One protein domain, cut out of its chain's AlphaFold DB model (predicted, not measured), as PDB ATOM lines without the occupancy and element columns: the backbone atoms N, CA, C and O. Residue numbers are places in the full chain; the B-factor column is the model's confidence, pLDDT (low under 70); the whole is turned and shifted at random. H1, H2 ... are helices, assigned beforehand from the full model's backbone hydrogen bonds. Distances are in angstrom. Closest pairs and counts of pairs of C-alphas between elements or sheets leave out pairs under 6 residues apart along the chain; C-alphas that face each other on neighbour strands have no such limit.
ATOM      1  N   GLU A 958     -55.124  -2.086   7.043       74.19
ATOM      2  CA  GLU A 958     -55.327  -3.434   6.488       74.19
ATOM      3  C   GLU A 958     -54.577  -4.510   7.282       74.19
ATOM      4  O   GLU A 958     -55.142  -5.558   7.606       74.19
ATOM      5  N   ALA A 959     -53.308  -4.255   7.624       78.94
ATOM      6  CA  ALA A 959     -52.516  -5.168   8.443       78.94
ATOM      7  C   ALA A 959     -53.115  -5.308   9.852       78.94
ATOM      8  O   ALA A 959     -53.249  -6.428  10.348       78.94
ATOM      9  N   GLN A 960     -53.551  -4.203  10.467       80.81
ATOM     10  CA  GLN A 960     -54.275  -4.227  11.739       80.81
ATOM     11  C   GLN A 960     -55.551  -5.065  11.643       80.81
ATOM     12  O   GLN A 960     -55.779  -5.908  12.503       80.81
ATOM     13  N   GLN A 961     -56.365  -4.891  10.600       75.12
ATOM     14  CA  GLN A 961     -57.611  -5.637  10.441       75.12
ATOM     15  C   GLN A 961     -57.383  -7.136  10.227       75.12
ATOM     16  O   GLN A 961     -58.069  -7.945  10.849       75.12
ATOM     17  N   LYS A 962     -56.410  -7.529   9.395       80.94
ATOM     18  CA  LYS A 962     -56.058  -8.948   9.220       80.94
ATOM     19  C   LYS A 962     -55.647  -9.587  10.545       80.94
ATOM     20  O   LYS A 962     -56.070 -10.702  10.830       80.94
ATOM     21  N   LEU A 963     -54.905  -8.857  11.380       82.56
ATOM     22  CA  LEU A 963     -54.573  -9.304  12.732       82.56
ATOM     23  C   LEU A 963     -55.829  -9.453  13.606       82.56
ATOM     24  O   LEU A 963     -55.990 -10.501  14.221       82.56
ATOM     25  N   ARG A 964     -56.762  -8.484  13.597       82.44
ATOM     26  CA  ARG A 964     -58.048  -8.595  14.328       82.44
ATOM     27  C   ARG A 964     -58.817  -9.854  13.926       82.44
ATOM     28  O   ARG A 964     -59.266 -10.597  14.792       82.44
ATOM     29  N   ILE A 965     -58.948 -10.099  12.620       78.56
ATOM     30  CA  ILE A 965     -59.687 -11.248  12.077       78.56
ATOM     31  C   ILE A 965     -59.027 -12.565  12.495       78.56
ATOM     32  O   ILE A 965     -59.718 -13.481  12.934       78.56
ATOM     33  N   GLU A 966     -57.703 -12.678  12.379       84.12
ATOM     34  CA  GLU A 966     -57.006 -13.903  12.782       84.12
ATOM     35  C   GLU A 966     -57.066 -14.123  14.299       84.12
ATOM     36  O   GLU A 966     -57.323 -15.242  14.736       84.12
ATOM     37  N   PHE A 967     -56.946 -13.075  15.119       83.50
ATOM     38  CA  PHE A 967     -57.062 -13.201  16.577       83.50
ATOM     39  C   PHE A 967     -58.478 -13.580  17.037       83.50
ATOM     40  O   PHE A 967     -58.632 -14.291  18.032       83.50
ATOM     41  N   GLN A 968     -59.522 -13.198  16.293       79.56
ATOM     42  CA  GLN A 968     -60.892 -13.654  16.556       79.56
ATOM     43  C   GLN A 968     -61.069 -15.169  16.358       79.56
ATOM     44  O   GLN A 968     -61.910 -15.773  17.028       79.56
ATOM     45  N   LYS A 969     -60.269 -15.808  15.494       81.06
ATOM     46  CA  LYS A 969     -60.343 -17.256  15.219       81.06
ATOM     47  C   LYS A 969     -59.734 -18.127  16.325       81.06
ATOM     48  O   LYS A 969     -59.928 -19.342  16.298       81.06
ATOM     49  N   LYS A 970     -59.030 -17.537  17.302       82.75
ATOM     50  CA  LYS A 970     -58.392 -18.233  18.436       82.75
ATOM     51  C   LYS A 970     -57.576 -19.454  17.975       82.75
ATOM     52  O   LYS A 970     -56.573 -19.309  17.288       82.75
ATOM     53  N   GLU A 971     -58.002 -20.667  18.322       80.50
ATOM     54  CA  GLU A 971     -57.319 -21.930  17.994       80.50
ATOM     55  C   GLU A 971     -57.217 -22.191  16.481       80.50
ATOM     56  O   GLU A 971     -56.332 -22.918  16.044       80.50
ATOM     57  N   GLN A 972     -58.087 -21.576  15.674       81.31
ATOM     58  CA  GLN A 972     -58.117 -21.721  14.214       81.31
ATOM     59  C   GLN A 972     -57.358 -20.607  13.472       81.31
ATOM     60  O   GLN A 972     -57.463 -20.505  12.248       81.31
ATOM     61  N   ALA A 973     -56.632 -19.738  14.184       84.88
ATOM     62  CA  ALA A 973     -55.877 -18.648  13.572       84.88
ATOM     63  C   ALA A 973     -54.742 -19.172  12.676       84.88
ATOM     64  O   ALA A 973     -53.977 -20.058  13.066       84.88
ATOM     65  N   ASN A 974     -54.580 -18.584  11.491       86.38
ATOM     66  CA  ASN A 974     -53.472 -18.892  10.598       86.38
ATOM     67  C   ASN A 974     -52.225 -18.084  11.000       86.38
ATOM     68  O   ASN A 974     -52.115 -16.887  10.730       86.38
ATOM     69  N   LEU A 975     -51.261 -18.761  11.627       83.75
ATOM     70  CA  LEU A 975     -50.023 -18.148  12.121       83.75
ATOM     71  C   LEU A 975     -49.143 -17.556  11.013       83.75
ATOM     72  O   LEU A 975     -48.448 -16.577  11.266       83.75
ATOM     73  N   GLU A 976     -49.194 -18.097   9.796       83.44
ATOM     74  CA  GLU A 976     -48.449 -17.563   8.651       83.44
ATOM     75  C   GLU A 976     -48.966 -16.167   8.280       83.44
ATOM     76  O   GLU A 976     -48.184 -15.232   8.124       83.44
ATOM     77  N   ILE A 977     -50.294 -15.986   8.281       84.50
ATOM     78  CA  ILE A 977     -50.945 -14.687   8.057       84.50
ATOM     79  C   ILE A 977     -50.628 -13.714   9.199       84.50
ATOM     80  O   ILE A 977     -50.358 -12.536   8.950       84.50
ATOM     81  N   VAL A 978     -50.638 -14.181  10.452       83.94
ATOM     82  CA  VAL A 978     -50.288 -13.348  11.617       83.94
ATOM     83  C   VAL A 978     -48.846 -12.842  11.506       83.94
ATOM     84  O   VAL A 978     -48.609 -11.640  11.636       83.94
ATOM     85  N   LEU A 979     -47.888 -13.723  11.210       83.62
ATOM     86  CA  LEU A 979     -46.472 -13.367  11.078       83.62
ATOM     87  C   LEU A 979     -46.213 -12.458   9.868       83.62
ATOM     88  O   LEU A 979     -45.509 -11.454   9.996       83.62
ATOM     89  N   GLU A 980     -46.827 -12.745   8.717       85.88
ATOM     90  CA  GLU A 980     -46.732 -11.907   7.518       85.88
ATOM     91  C   GLU A 980     -47.227 -10.480   7.804       85.88
ATOM     92  O   GLU A 980     -46.558  -9.508   7.461       85.88
ATOM     93  N   ASN A 981     -48.366 -10.311   8.481       84.56
ATOM     94  CA  ASN A 981     -48.912  -8.976   8.744       84.56
ATOM     95  C   ASN A 981     -48.215  -8.256   9.907       84.56
ATOM     96  O   ASN A 981     -48.103  -7.033   9.863       84.56
ATOM     97  N   LEU A 982     -47.647  -8.975  10.880       82.56
ATOM     98  CA  LEU A 982     -46.729  -8.382  11.859       82.56
ATOM     99  C   LEU A 982     -45.427  -7.907  11.199       82.56
ATOM    100  O   LEU A 982     -44.938  -6.830  11.538       82.56
ATOM    101  N   SER A 983     -44.879  -8.621  10.208       80.94
ATOM    102  CA  SER A 983     -43.661  -8.189   9.498       80.94
ATOM    103  C   SER A 983     -43.814  -6.854   8.751       80.94
ATOM    104  O   SER A 983     -42.829  -6.139   8.584       80.94
ATOM    105  N   LYS A 984     -45.048  -6.448   8.412       81.12
ATOM    106  CA  LYS A 984     -45.373  -5.135   7.811       81.12
ATOM    107  C   LYS A 984     -45.294  -3.965   8.805       81.12
ATOM    108  O   LYS A 984     -45.496  -2.819   8.423       81.12
ATOM    109  N   ASN A 985     -44.989  -4.255  10.069       77.00
ATOM    110  CA  ASN A 985     -44.828  -3.308  11.171       77.00
ATOM    111  C   ASN A 985     -46.031  -2.362  11.403       77.00
ATOM    112  O   ASN A 985     -45.852  -1.143  11.457       77.00
ATOM    113  N   PRO A 986     -47.262  -2.898  11.543       82.31
ATOM    114  CA  PRO A 986     -48.436  -2.085  11.846       82.31
ATOM    115  C   PRO A 986     -48.364  -1.499  13.262       82.31
ATOM    116  O   PRO A 986     -47.742  -2.068  14.158       82.31
ATOM    117  N   ASN A 987     -49.069  -0.391  13.501       78.31
ATOM    118  CA  ASN A 987     -49.274   0.112  14.861       78.31
ATOM    119  C   ASN A 987     -50.166  -0.866  15.657       78.31
ATOM    120  O   ASN A 987     -51.283  -1.155  15.233       78.31
ATOM    121  N   LEU A 988     -49.689  -1.361  16.802       79.75
ATOM    122  CA  LEU A 988     -50.373  -2.375  17.622       79.75
ATOM    123  C   LEU A 988     -51.108  -1.806  18.852       79.75
ATOM    124  O   LEU A 988     -51.711  -2.563  19.614       79.75
ATOM    125  N   ASN A 989     -51.073  -0.485  19.047       77.12
ATOM    126  CA  ASN A 989     -51.734   0.197  20.165       77.12
ATOM    127  C   ASN A 989     -53.269   0.331  20.062       77.12
ATOM    128  O   ASN A 989     -53.898   0.398  21.121       77.12
ATOM    129  N   PRO A 990     -53.901   0.401  18.869       72.69
ATOM    130  CA  PRO A 990     -55.359   0.458  18.773       72.69
ATOM    131  C   PRO A 990     -56.032  -0.761  19.421       72.69
ATOM    132  O   PRO A 990     -55.456  -1.853  19.442       72.69
ATOM    133  N   GLU A 991     -57.263  -0.591  19.927       68.38
ATOM    134  CA  GLU A 991     -58.090  -1.702  20.440       68.38
ATOM    135  C   GLU A 991     -58.110  -2.840  19.424       68.38
ATOM    136  O   GLU A 991     -58.173  -2.541  18.248       68.38
ATOM    137  N   GLY A 992     -58.076  -4.110  19.819       60.81
ATOM    138  CA  GLY A 992     -57.921  -5.259  18.918       60.81
ATOM    139  C   GLY A 992     -59.220  -5.826  18.338       60.81
ATOM    140  O   GLY A 992     -59.211  -6.895  17.746       60.81
ATOM    141  N   GLY A 993     -60.365  -5.153  18.489       56.94
ATOM    142  CA  GLY A 993     -61.597  -5.545  17.781       56.94
ATOM    143  C   GLY A 993     -62.318  -6.766  18.362       56.94
ATOM    144  O   GLY A 993     -63.061  -7.443  17.662       56.94
ATOM    145  N   LEU A 994     -62.118  -7.033  19.649       50.19
ATOM    146  CA  LEU A 994     -62.970  -7.908  20.446       50.19
ATOM    147  C   LEU A 994     -63.512  -7.075  21.611       50.19
ATOM    148  O   LEU A 994     -62.784  -6.232  22.140       50.19
ATOM    149  N   SER A 995     -64.751  -7.321  22.042       48.53
ATOM    150  CA  SER A 995     -65.401  -6.717  23.220       48.53
ATOM    151  C   SER A 995     -64.760  -7.162  24.551       48.53
ATOM    152  O   SER A 995     -65.446  -7.434  25.531       48.53
ATOM    153  N   ASN A 996     -63.428  -7.271  24.569       57.69
ATOM    154  CA  ASN A 996     -62.596  -7.848  25.619       57.69
ATOM    155  C   ASN A 996     -61.632  -6.794  26.204       57.69
ATOM    156  O   ASN A 996     -60.855  -7.105  27.101       57.69
ATOM    157  N   GLY A 997     -61.624  -5.566  25.664       67.88
ATOM    158  CA  GLY A 997     -60.791  -4.453  26.142       67.88
ATOM    159  C   GLY A 997     -59.281  -4.588  25.881       67.88
ATOM    160  O   GLY A 997     -58.494  -3.828  26.453       67.88
ATOM    161  N   LEU A 998     -58.858  -5.548  25.046       80.81
ATOM    162  CA  LEU A 998     -57.455  -5.734  24.654       80.81
ATOM    163  C   LEU A 998     -57.099  -4.946  23.390       80.81
ATOM    164  O   LEU A 998     -57.911  -4.882  22.469       80.81
ATOM    165  N   ASN A 999     -55.876  -4.419  23.316       84.12
ATOM    166  CA  ASN A 999     -55.284  -3.890  22.081       84.12
ATOM    167  C   ASN A 999     -54.706  -5.013  21.194       84.12
ATOM    168  O   ASN A 999     -54.678  -6.183  21.581       84.12
ATOM    169  N   LEU A1000     -54.267  -4.672  19.981       81.44
ATOM    170  CA  LEU A1000     -53.726  -5.650  19.031       81.44
ATOM    171  C   LEU A1000     -52.467  -6.370  19.535       81.44
ATOM    172  O   LEU A1000     -52.330  -7.570  19.297       81.44
ATOM    173  N   ALA A1001     -51.568  -5.678  20.241       83.94
ATOM    174  CA  ALA A1001     -50.376  -6.305  20.822       83.94
ATOM    175  C   ALA A1001     -50.747  -7.355  21.881       83.94
ATOM    176  O   ALA A1001     -50.228  -8.468  21.884       83.94
ATOM    177  N   GLU A1002     -51.696  -7.020  22.751       88.50
ATOM    178  CA  GLU A1002     -52.193  -7.891  23.813       88.50
ATOM    179  C   GLU A1002     -52.895  -9.139  23.257       88.50
ATOM    180  O   GLU A1002     -52.698 -10.244  23.768       88.50
ATOM    181  N   GLN A1003     -53.668  -8.996  22.179       84.81
ATOM    182  CA  GLN A1003     -54.283 -10.138  21.498       84.81
ATOM    183  C   GLN A1003     -53.253 -11.037  20.811       84.81
ATOM    184  O   GLN A1003     -53.382 -12.259  20.865       84.81
ATOM    185  N   ALA A1004     -52.202 -10.459  20.232       85.38
ATOM    186  CA  ALA A1004     -51.116 -11.227  19.637       85.38
ATOM    187  C   ALA A1004     -50.383 -12.085  20.689       85.38
ATOM    188  O   ALA A1004     -50.036 -13.237  20.426       85.38
ATOM    189  N   ILE A1005     -50.210 -11.558  21.909       87.56
ATOM    190  CA  ILE A1005     -49.631 -12.290  23.050       87.56
ATOM    191  C   ILE A1005     -50.562 -13.427  23.496       87.56
ATOM    192  O   ILE A1005     -50.098 -14.543  23.741       87.56
ATOM    193  N   ALA A1006     -51.871 -13.173  23.574       85.81
ATOM    194  CA  ALA A1006     -52.859 -14.211  23.869       85.81
ATOM    195  C   ALA A1006     -52.830 -15.328  22.812       85.81
ATOM    196  O   ALA A1006     -52.828 -16.510  23.150       85.81
ATOM    197  N   GLN A1007     -52.737 -14.951  21.535       86.12
ATOM    198  CA  GLN A1007     -52.663 -15.887  20.424       86.12
ATOM    199  C   GLN A1007     -51.390 -16.739  20.473       86.12
ATOM    200  O   GLN A1007     -51.471 -17.941  20.239       86.12
ATOM    201  N   ALA A1008     -50.241 -16.156  20.835       86.94
ATOM    202  CA  ALA A1008     -48.985 -16.889  21.010       86.94
ATOM    203  C   ALA A1008     -49.079 -17.974  22.092       86.94
ATOM    204  O   ALA A1008     -48.488 -19.043  21.941       86.94
ATOM    205  N   TYR A1009     -49.843 -17.725  23.159       87.38
ATOM    206  CA  TYR A1009     -50.134 -18.739  24.171       87.38
ATOM    207  C   TYR A1009     -51.081 -19.825  23.653       87.38
ATOM    208  O   TYR A1009     -50.798 -21.010  23.826       87.38
ATOM    209  N   ILE A1010     -52.181 -19.444  22.995       83.38
ATOM    210  CA  ILE A1010     -53.163 -20.397  22.449       83.38
ATOM    211  C   ILE A1010     -52.489 -21.357  21.457       83.38
ATOM    212  O   ILE A1010     -52.743 -22.557  21.492       83.38
ATOM    213  N   SER A1011     -51.586 -20.849  20.618       81.00
ATOM    214  CA  SER A1011     -50.843 -21.652  19.642       81.00
ATOM    215  C   SER A1011     -49.546 -22.271  20.172       81.00
ATOM    216  O   SER A1011     -48.866 -22.970  19.422       81.00
ATOM    217  N   GLN A1012     -49.178 -22.013  21.434       85.31
ATOM    218  CA  GLN A1012     -47.915 -22.449  22.046       85.31
ATOM    219  C   GLN A1012     -46.664 -22.047  21.228       85.31
ATOM    220  O   GLN A1012     -45.657 -22.755  21.215       85.31
ATOM    221  N   HIS A1013     -46.706 -20.896  20.547       85.25
ATOM    222  CA  HIS A1013     -45.687 -20.463  19.585       85.25
ATOM    223  C   HIS A1013     -44.719 -19.429  20.190       85.25
ATOM    224  O   HIS A1013     -44.935 -18.215  20.123       85.25
ATOM    225  N   SER A1014     -43.607 -19.894  20.763       82.56
ATOM    226  CA  SER A1014     -42.637 -19.050  21.487       82.56
ATOM    227  C   SER A1014     -41.964 -17.968  20.632       82.56
ATOM    228  O   SER A1014     -41.645 -16.892  21.136       82.56
ATOM    229  N   GLU A1015     -41.763 -18.212  19.332       80.38
ATOM    230  CA  GLU A1015     -41.155 -17.227  18.421       80.38
ATOM    231  C   GLU A1015     -42.074 -16.028  18.165       80.38
ATOM    232  O   GLU A1015     -41.598 -14.901  18.061       80.38
ATOM    233  N   LEU A1016     -43.395 -16.246  18.159       83.06
ATOM    234  CA  LEU A1016     -44.376 -15.172  17.982       83.06
ATOM    235  C   LEU A1016     -44.351 -14.242  19.201       83.06
ATOM    236  O   LEU A1016     -44.332 -13.022  19.057       83.06
ATOM    237  N   LEU A1017     -44.264 -14.820  20.404       85.75
ATOM    238  CA  LEU A1017     -44.105 -14.069  21.648       85.75
ATOM    239  C   LEU A1017     -42.804 -13.247  21.656       85.75
ATOM    240  O   LEU A1017     -42.812 -12.097  22.086       85.75
ATOM    241  N   SER A1018     -41.701 -13.818  21.156       81.62
ATOM    242  CA  SER A1018     -40.414 -13.121  21.043       81.62
ATOM    243  C   SER A1018     -40.481 -11.940  20.074       81.62
ATOM    244  O   SER A1018     -39.952 -10.871  20.380       81.62
ATOM    245  N   GLU A1019     -41.125 -12.119  18.920       81.31
ATOM    246  CA  GLU A1019     -41.296 -11.062  17.921       81.31
ATOM    247  C   GLU A1019     -42.102  -9.892  18.498       81.31
ATOM    248  O   GLU A1019     -41.695  -8.736  18.381       81.31
ATOM    249  N   ILE A1020     -43.197 -10.185  19.210       83.62
ATOM    250  CA  ILE A1020     -44.033  -9.161  19.850       83.62
ATOM    251  C   ILE A1020     -43.270  -8.457  20.972       83.62
ATOM    252  O   ILE A1020     -43.262  -7.230  21.007       83.62
ATOM    253  N   ASN A1021     -42.576  -9.199  21.842       83.12
ATOM    254  CA  ASN A1021     -41.830  -8.627  22.968       83.12
ATOM    255  C   ASN A1021     -40.724  -7.655  22.519       83.12
ATOM    256  O   ASN A1021     -40.409  -6.706  23.230       83.12
ATOM    257  N   SER A1022     -40.160  -7.856  21.321       79.38
ATOM    258  CA  SER A1022     -39.157  -6.946  20.750       79.38
ATOM    259  C   SER A1022     -39.719  -5.572  20.350       79.38
ATOM    260  O   SER A1022     -38.973  -4.594  20.296       79.38
ATOM    261  N   ARG A1023     -41.030  -5.486  20.088       77.88
ATOM    262  CA  ARG A1023     -41.722  -4.276  19.607       77.88
ATOM    263  C   ARG A1023     -42.646  -3.663  20.658       77.88
ATOM    264  O   ARG A1023     -42.858  -2.455  20.663       77.88
ATOM    265  N   TYR A1024     -43.193  -4.500  21.534       79.38
ATOM    266  CA  TYR A1024     -44.140  -4.156  22.580       79.38
ATOM    267  C   TYR A1024     -43.724  -4.860  23.882       79.38
ATOM    268  O   TYR A1024     -43.939  -6.069  24.009       79.38
ATOM    269  N   PRO A1025     -43.105  -4.140  24.835       78.12
ATOM    270  CA  PRO A1025     -42.589  -4.737  26.062       78.12
ATOM    271  C   PRO A1025     -43.682  -5.477  26.840       78.12
ATOM    272  O   PRO A1025     -44.688  -4.886  27.236       78.12
ATOM    273  N   ILE A1026     -43.479  -6.774  27.076       84.12
ATOM    274  CA  ILE A1026     -44.430  -7.593  27.828       84.12
ATOM    275  C   ILE A1026     -44.142  -7.424  29.317       84.12
ATOM    276  O   ILE A1026     -43.271  -8.083  29.886       84.12
ATOM    277  N   ASP A1027     -44.885  -6.527  29.957       81.75
ATOM    278  CA  ASP A1027     -44.791  -6.299  31.392       81.75
ATOM    279  C   ASP A1027     -45.890  -7.026  32.186       81.75
ATOM    280  O   ASP A1027     -46.800  -7.683  31.667       81.75
ATOM    281  N   LYS A1028     -45.808  -6.903  33.512       77.94
ATOM    282  CA  LYS A1028     -46.747  -7.547  34.433       77.94
ATOM    283  C   LYS A1028     -48.181  -7.010  34.291       77.94
ATOM    284  O   LYS A1028     -49.120  -7.737  34.614       77.94
ATOM    285  N   GLN A1029     -48.369  -5.767  33.841       79.25
ATOM    286  CA  GLN A1029     -49.695  -5.187  33.611       79.25
ATOM    287  C   GLN A1029     -50.333  -5.795  32.361       79.25
ATOM    288  O   GLN A1029     -51.471  -6.261  32.441       79.25
ATOM    289  N   VAL A1030     -49.578  -5.905  31.265       82.31
ATOM    290  CA  VAL A1030     -49.997  -6.542  30.004       82.31
ATOM    291  C   VAL A1030     -50.396  -8.004  30.239       82.31
ATOM    292  O   VAL A1030     -51.502  -8.414  29.883       82.31
ATOM    293  N   ILE A1031     -49.562  -8.776  30.945       83.56
ATOM    294  CA  ILE A1031     -49.845 -10.184  31.283       83.56
ATOM    295  C   ILE A1031     -51.128 -10.308  32.117       83.56
ATOM    296  O   ILE A1031     -51.983 -11.150  31.845       83.56
ATOM    297  N   ASN A1032     -51.297  -9.471  33.145       80.62
ATOM    298  CA  ASN A1032     -52.488  -9.528  33.995       80.62
ATOM    299  C   ASN A1032     -53.760  -9.100  33.263       80.62
ATOM    300  O   ASN A1032     -54.831  -9.628  33.563       80.62
ATOM    301  N   LYS A1033     -53.649  -8.159  32.324       82.56
ATOM    302  CA  LYS A1033     -54.765  -7.710  31.498       82.56
ATOM    303  C   LYS A1033     -55.232  -8.828  30.565       82.56
ATOM    304  O   LYS A1033     -56.416  -9.138  30.569       82.56
ATOM    305  N   ILE A1034     -54.314  -9.514  29.881       82.06
ATOM    306  CA  ILE A1034     -54.642 -10.646  28.997       82.06
ATOM    307  C   ILE A1034     -55.207 -11.829  29.788       82.06
ATOM    308  O   ILE A1034     -56.235 -12.385  29.406       82.06
ATOM    309  N   ALA A1035     -54.606 -12.174  30.932       80.62
ATOM    310  CA  ALA A1035     -55.056 -13.294  31.758       80.62
ATOM    311  C   ALA A1035     -56.536 -13.172  32.162       80.62
ATOM    312  O   ALA A1035     -57.261 -14.160  32.145       80.62
ATOM    313  N   LYS A1036     -57.007 -11.957  32.474       75.94
ATOM    314  CA  LYS A1036     -58.415 -11.693  32.826       75.94
ATOM    315  C   LYS A1036     -59.389 -11.927  31.667       75.94
ATOM    316  O   LYS A1036     -60.570 -12.125  31.909       75.94
ATOM    317  N   THR A1037     -58.911 -11.911  30.427       72.88
ATOM    318  CA  THR A1037     -59.745 -12.104  29.227       72.88
ATOM    319  C   THR A1037     -59.815 -13.554  28.744       72.88
ATOM    320  O   THR A1037     -60.604 -13.855  27.855       72.88
ATOM    321  N   LEU A1038     -59.031 -14.462  29.341       68.12
ATOM    322  CA  LEU A1038     -59.083 -15.911  29.086       68.12
ATOM    323  C   LEU A1038     -60.185 -16.625  29.897       68.12
ATOM    324  O   LEU A1038     -60.279 -17.851  29.853       68.12
ATOM    325  N   ILE A1039     -60.997 -15.865  30.639       66.25
ATOM    326  CA  ILE A1039     -62.116 -16.352  31.450       66.25
ATOM    327  C   ILE A1039     -63.298 -16.682  30.528       66.25
ATOM    328  O   ILE A1039     -63.753 -15.824  29.772       66.25
ATOM    329  N   ASP A1040     -63.815 -17.909  30.615       63.34
ATOM    330  CA  ASP A1040     -65.083 -18.302  29.996       63.34
ATOM    331  C   ASP A1040     -66.186 -18.313  31.073       63.34
ATOM    332  O   ASP A1040     -66.100 -19.115  32.006       63.34
ATOM    333  N   PRO A1041     -67.221 -17.451  30.985       53.25
ATOM    334  CA  PRO A1041     -68.293 -17.368  31.983       53.25
ATOM    335  C   PRO A1041     -69.111 -18.656  32.143       53.25
ATOM    336  O   PRO A1041     -69.834 -18.797  33.122       53.25
ATOM    337  N   LYS A1042     -69.043 -19.575  31.170       48.91
ATOM    338  CA  LYS A1042     -69.731 -20.874  31.219       48.91
ATOM    339  C   LYS A1042     -68.891 -21.972  31.870       48.91
ATOM    340  O   LYS A1042     -69.388 -23.081  32.057       48.91
ATOM    341  N   ASP A1043     -67.628 -21.686  32.165       50.81
ATOM    342  CA  ASP A1043     -66.668 -22.639  32.703       50.81
ATOM    343  C   ASP A1043     -66.490 -22.432  34.215       50.81
ATOM    344  O   ASP A1043     -66.684 -21.334  34.739       50.81
ATOM    345  N   SER A1044     -66.136 -23.490  34.948       59.97
ATOM    346  CA  SER A1044     -66.060 -23.414  36.415       59.97
ATOM    347  C   SER A1044     -64.962 -22.452  36.895       59.97
ATOM    348  O   SER A1044     -63.935 -22.272  36.235       59.97
ATOM    349  N   PHE A1045     -65.132 -21.869  38.087       57.38
ATOM    350  CA  PHE A1045     -64.120 -21.007  38.711       57.38
ATOM    351  C   PHE A1045     -62.740 -21.682  38.790       57.38
ATOM    352  O   PHE A1045     -61.722 -21.046  38.509       57.38
ATOM    353  N   LEU A1046     -62.706 -22.982  39.110       65.69
ATOM    354  CA  LEU A1046     -61.466 -23.758  39.151       65.69
ATOM    355  C   LEU A1046     -60.801 -23.815  37.768       65.69
ATOM    356  O   LEU A1046     -59.626 -23.472  37.654       65.69
ATOM    357  N   ASN A1047     -61.562 -24.145  36.718       66.12
ATOM    358  CA  ASN A1047     -61.053 -24.206  35.344       66.12
ATOM    359  C   ASN A1047     -60.532 -22.844  34.866       66.12
ATOM    360  O   ASN A1047     -59.471 -22.763  34.249       66.12
ATOM    361  N   ASN A1048     -61.241 -21.755  35.174       69.75
ATOM    362  CA  ASN A1048     -60.813 -20.404  34.813       69.75
ATOM    363  C   ASN A1048     -59.546 -19.977  35.576       69.75
ATOM    364  O   ASN A1048     -58.616 -19.439  34.972       69.75
ATOM    365  N   SER A1049     -59.460 -20.272  36.877       73.44
ATOM    366  CA  SER A1049     -58.260 -20.022  37.687       73.44
ATOM    367  C   SER A1049     -57.052 -20.822  37.180       73.44
ATOM    368  O   SER A1049     -55.950 -20.279  37.065       73.44
ATOM    369  N   GLU A1050     -57.248 -22.091  36.821       80.00
ATOM    370  CA  GLU A1050     -56.200 -22.934  36.241       80.00
ATOM    371  C   GLU A1050     -55.733 -22.417  34.877       80.00
ATOM    372  O   GLU A1050     -54.527 -22.304  34.661       80.00
ATOM    373  N   LYS A1051     -56.647 -22.001  33.989       78.56
ATOM    374  CA  LYS A1051     -56.300 -21.383  32.695       78.56
ATOM    375  C   LYS A1051     -55.500 -20.090  32.862       78.56
ATOM    376  O   LYS A1051     -54.506 -19.885  32.164       78.56
ATOM    377  N   MET A1052     -55.899 -19.227  33.800       79.69
ATOM    378  CA  MET A1052     -55.184 -17.981  34.101       79.69
ATOM    379  C   MET A1052     -53.782 -18.248  34.643       79.69
ATOM    380  O   MET A1052     -52.829 -17.560  34.268       79.69
ATOM    381  N   LYS A1053     -53.658 -19.232  35.537       86.00
ATOM    382  CA  LYS A1053     -52.377 -19.649  36.097       86.00
ATOM    383  C   LYS A1053     -51.478 -20.245  35.013       86.00
ATOM    384  O   LYS A1053     -50.350 -19.795  34.874       86.00
ATOM    385  N   ALA A1054     -52.002 -21.149  34.187       86.12
ATOM    386  CA  ALA A1054     -51.277 -21.759  33.077       86.12
ATOM    387  C   ALA A1054     -50.748 -20.717  32.075       86.12
ATOM    388  O   ALA A1054     -49.585 -20.785  31.684       86.12
ATOM    389  N   PHE A1055     -51.547 -19.701  31.727       89.25
ATOM    390  CA  PHE A1055     -51.097 -18.590  30.881       89.25
ATOM    391  C   PHE A1055     -49.955 -17.794  31.518       89.25
ATOM    392  O   PHE A1055     -48.926 -17.557  30.883       89.25
ATOM    393  N   LYS A1056     -50.122 -17.382  32.780       87.75
ATOM    394  CA  LYS A1056     -49.116 -16.590  33.501       87.75
ATOM    395  C   LYS A1056     -47.807 -17.354  33.665       87.75
ATOM    396  O   LYS A1056     -46.745 -16.783  33.417       87.75
ATOM    397  N   ASP A1057     -47.897 -18.624  34.041       88.50
ATOM    398  CA  ASP A1057     -46.748 -19.504  34.223       88.50
ATOM    399  C   ASP A1057     -46.037 -19.737  32.881       88.50
ATOM    400  O   ASP A1057     -44.812 -19.632  32.816       88.50
ATOM    401  N   TRP A1058     -46.787 -19.941  31.791       91.31
ATOM    402  CA  TRP A1058     -46.222 -20.089  30.448       91.31
ATOM    403  C   TRP A1058     -45.485 -18.830  29.982       91.31
ATOM    404  O   TRP A1058     -44.321 -18.917  29.594       91.31
ATOM    405  N   VAL A1059     -46.103 -17.643  30.065       86.88
ATOM    406  CA  VAL A1059     -45.448 -16.388  29.648       86.88
ATOM    407  C   VAL A1059     -44.210 -16.109  30.507       86.88
ATOM    408  O   VAL A1059     -43.161 -15.755  29.969       86.88
ATOM    409  N   ALA A1060     -44.289 -16.317  31.826       84.69
ATOM    410  CA  ALA A1060     -43.150 -16.150  32.727       84.69
ATOM    411  C   ALA A1060     -42.006 -17.122  32.400       84.69
ATOM    412  O   ALA A1060     -40.838 -16.724  32.398       84.69
ATOM    413  N   GLN A1061     -42.329 -18.375  32.068       87.44
ATOM    414  CA  GLN A1061     -41.350 -19.367  31.636       87.44
ATOM    415  C   GLN A1061     -40.686 -18.958  30.316       87.44
ATOM    416  O   GLN A1061     -39.461 -18.996  30.226       87.44
ATOM    417  N   GLN A1062     -41.457 -18.520  29.317       86.88
ATOM    418  CA  GLN A1062     -40.916 -18.091  28.025       86.88
ATOM    419  C   GLN A1062     -40.034 -16.842  28.157       86.88
ATOM    420  O   GLN A1062     -38.924 -16.825  27.630       86.88
ATOM    421  N   LEU A1063     -40.458 -15.832  28.925       83.62
ATOM    422  CA  LEU A1063     -39.644 -14.642  29.201       83.62
ATOM    423  C   LEU A1063     -38.365 -14.993  29.982       83.62
ATOM    424  O   LEU A1063     -37.292 -14.476  29.679       83.62
ATOM    425  N   SER A1064     -38.438 -15.922  30.944       81.75
ATOM    426  CA  SER A1064     -37.255 -16.429  31.651       81.75
ATOM    427  C   SER A1064     -36.303 -17.176  30.715       81.75
ATOM    428  O   SER A1064     -35.093 -17.016  30.832       81.75
ATOM    429  N   LEU A1065     -36.816 -17.980  29.779       80.94
ATOM    430  CA  LEU A1065     -36.008 -18.688  28.780       80.94
ATOM    431  C   LEU A1065     -35.330 -17.714  27.807       80.94
ATOM    432  O   LEU A1065     -34.162 -17.912  27.469       80.94
ATOM    433  N   MET A1066     -36.018 -16.641  27.402       77.25
ATOM    434  CA  MET A1066     -35.442 -15.551  26.603       77.25
ATOM    435  C   MET A1066     -34.312 -14.841  27.368       77.25
ATOM    436  O   MET A1066     -33.211 -14.696  26.844       77.25
ATOM    437  N   ASN A1067     -34.526 -14.524  28.648       67.12
ATOM    438  CA  ASN A1067     -33.518 -13.872  29.493       67.12
ATOM    439  C   ASN A1067     -32.334 -14.801  29.847       67.12
ATOM    440  O   ASN A1067     -31.194 -14.356  29.955       67.12
ATOM    441  N   GLN A1068     -32.562 -16.112  29.994       59.50
ATOM    442  CA  GLN A1068     -31.500 -17.107  30.213       59.50
ATOM    443  C   GLN A1068     -30.686 -17.386  28.944       59.50
ATOM    444  O   GLN A1068     -29.496 -17.693  29.028       59.50
ATOM    445  N   THR A1069     -31.299 -17.270  27.762       50.84
ATOM    446  CA  THR A1069     -30.581 -17.401  26.486       50.84
ATOM    447  C   THR A1069     -29.714 -16.184  26.158       50.84
ATOM    448  O   THR A1069     -28.738 -16.352  25.428       50.84
ATOM    449  N   GLU A1070     -29.973 -15.014  26.753       50.31
ATOM    450  CA  GLU A1070     -29.052 -13.863  26.732       50.31
ATOM    451  C   GLU A1070     -27.832 -14.040  27.660       50.31
ATOM    452  O   GLU A1070     -26.759 -13.507  27.377       50.31
ATOM    453  N   LEU A1071     -27.957 -14.846  28.723       41.81
ATOM    454  CA  LEU A1071     -26.903 -15.123  29.716       41.81
ATOM    455  C   LEU A1071     -25.968 -16.293  29.356       41.81
ATOM    456  O   LEU A1071     -25.075 -16.627  30.135       41.81
ATOM    457  N   ASN A1072     -26.124 -16.908  28.178       36.56
ATOM    458  CA  ASN A1072     -25.268 -17.999  27.718       36.56
ATOM    459  C   ASN A1072     -24.230 -17.474  26.694       36.56
ATOM    460  O   ASN A1072     -24.600 -17.210  25.544       36.56
ATOM    461  N   PRO A1073     -22.927 -17.356  27.042       42.97
ATOM    462  CA  PRO A1073     -21.908 -16.732  26.180       42.97
ATOM    463  C   PRO A1073     -21.726 -17.423  24.820       42.97
ATOM    464  O   PRO A1073     -21.144 -16.855  23.899       42.97
ATOM    465  N   ILE A1074     -22.228 -18.653  24.679       40.44
ATOM    466  CA  ILE A1074     -22.057 -19.485  23.487       40.44
ATOM    467  C   ILE A1074     -23.050 -19.112  22.367       40.44
ATOM    468  O   ILE A1074     -22.757 -19.351  21.198       40.44
ATOM    469  N   ARG A1075     -24.182 -18.445  22.656       37.47
ATOM    470  CA  ARG A1075     -25.114 -17.967  21.604       37.47
ATOM    471  C   ARG A1075     -24.949 -16.494  21.232       37.47
ATOM    472  O   ARG A1075     -25.310 -16.119  20.116       37.47
ATOM    473  N   THR A1076     -24.320 -15.687  22.084       35.03
ATOM    474  CA  THR A1076     -24.017 -14.273  21.793       35.03
ATOM    475  C   THR A1076     -22.981 -14.116  20.670       35.03
ATOM    476  O   THR A1076     -22.946 -13.087  19.998       35.03
ATOM    477  N   VAL A1077     -22.194 -15.162  20.385       35.41
ATOM    478  CA  VAL A1077     -21.285 -15.210  19.225       35.41
ATOM    479  C   VAL A1077     -22.000 -15.688  17.949       35.41
ATOM    480  O   VAL A1077     -21.698 -15.196  16.866       35.41
TER     481      VAL A1077
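What this domain is: This is residues 958 to 1077 of the 1104 residues of the protein "Ankyrin repeat domain-containing protein" of Legionella anisa (UniProt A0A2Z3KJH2). Three helical hairpins are stacked one on another: H1 and H2 at one end of the stack, H3 and H4 in the middle, and H5 with the long H6 at the other end, crossing the middle pair. H6 makes most of the longest axis, and residues 1067 to 1077, with the end of H6 and the small H7, stick out beyond the body, as residues 1041 to 1046 do toward the other end. The printed part has 120 residues with seven named helices, H1 to H7 in order, and no named strand; the class is all helix. It is compact, with a radius of gyration of the C-alphas of 14.7 A, and spans 49 by 38 by 24 A.

How they stand to each other: H1, residues 958 to 968, and H2, residues 975 to 983, form a hairpin, touching closest at the C-alphas of Ala 959 and Asn 981, 5.3 A apart; they run opposite ways at a shallow tilt of 33 degrees, only just short of steep. H3, residues 1000 to 1010, is the hub and touches four helices. H1 touches it, closest at the C-alphas of Phe 967 and Gln 1003, 6.4 A apart, the same way at a steep tilt of 39 degrees. H4, residues 1014 to 1023, forms a hairpin with H3, a shallow tilt of 17 degrees, opposite ways; the C-alphas of Ala 1008 and Leu 1017, the closest, are 5.7 A apart. H2 and H4 are close but not clearly touching, with the closest C-alphas, of Leu 979 and Leu 1016, 7.4 A apart. H5, residues 1028 to 1037, touches H3 at a steep tilt of 69.6 degrees, only just short of about perpendicular; the closest C-alphas, of Glu 1002 and Ile 1034, are 6.4 A apart. H6, residues 1045 to 1070, forms a hairpin with H5, which it touches with residues 1052 to 1059 alone, closest at the C-alphas of Ala 1035 and Met 1052, 5.2 A apart. Every O i to N i+4 pair is within hydrogen-bond range in H1, H2, H3 and H6, and 5 of 6 are in H4 and in H5; H7, residues 1073 to 1076, is too short for such a pair.

Where its parts are: H1 begins at C-alpha 958, (-55.327, -3.434, 6.488), and is 15.4 A long; H3 is 15.1 A. H6, 37.7 A long, runs from C-alpha 1045 at (-64.120, -21.007, 38.711) to C-alpha 1070 at (-29.052, -13.863, 26.732).

The domain as a whole: The two C-alphas farthest apart, of Lys 1042 and Val 1077, are 50.2 A apart. The printed part has no cut, and the link from H2 to H3, 16 residues, is long. Mean pLDDT of the printed part is 75.5, and residues 991 to 997, 1038 to 1048 and 1067 to 1077 are under 70.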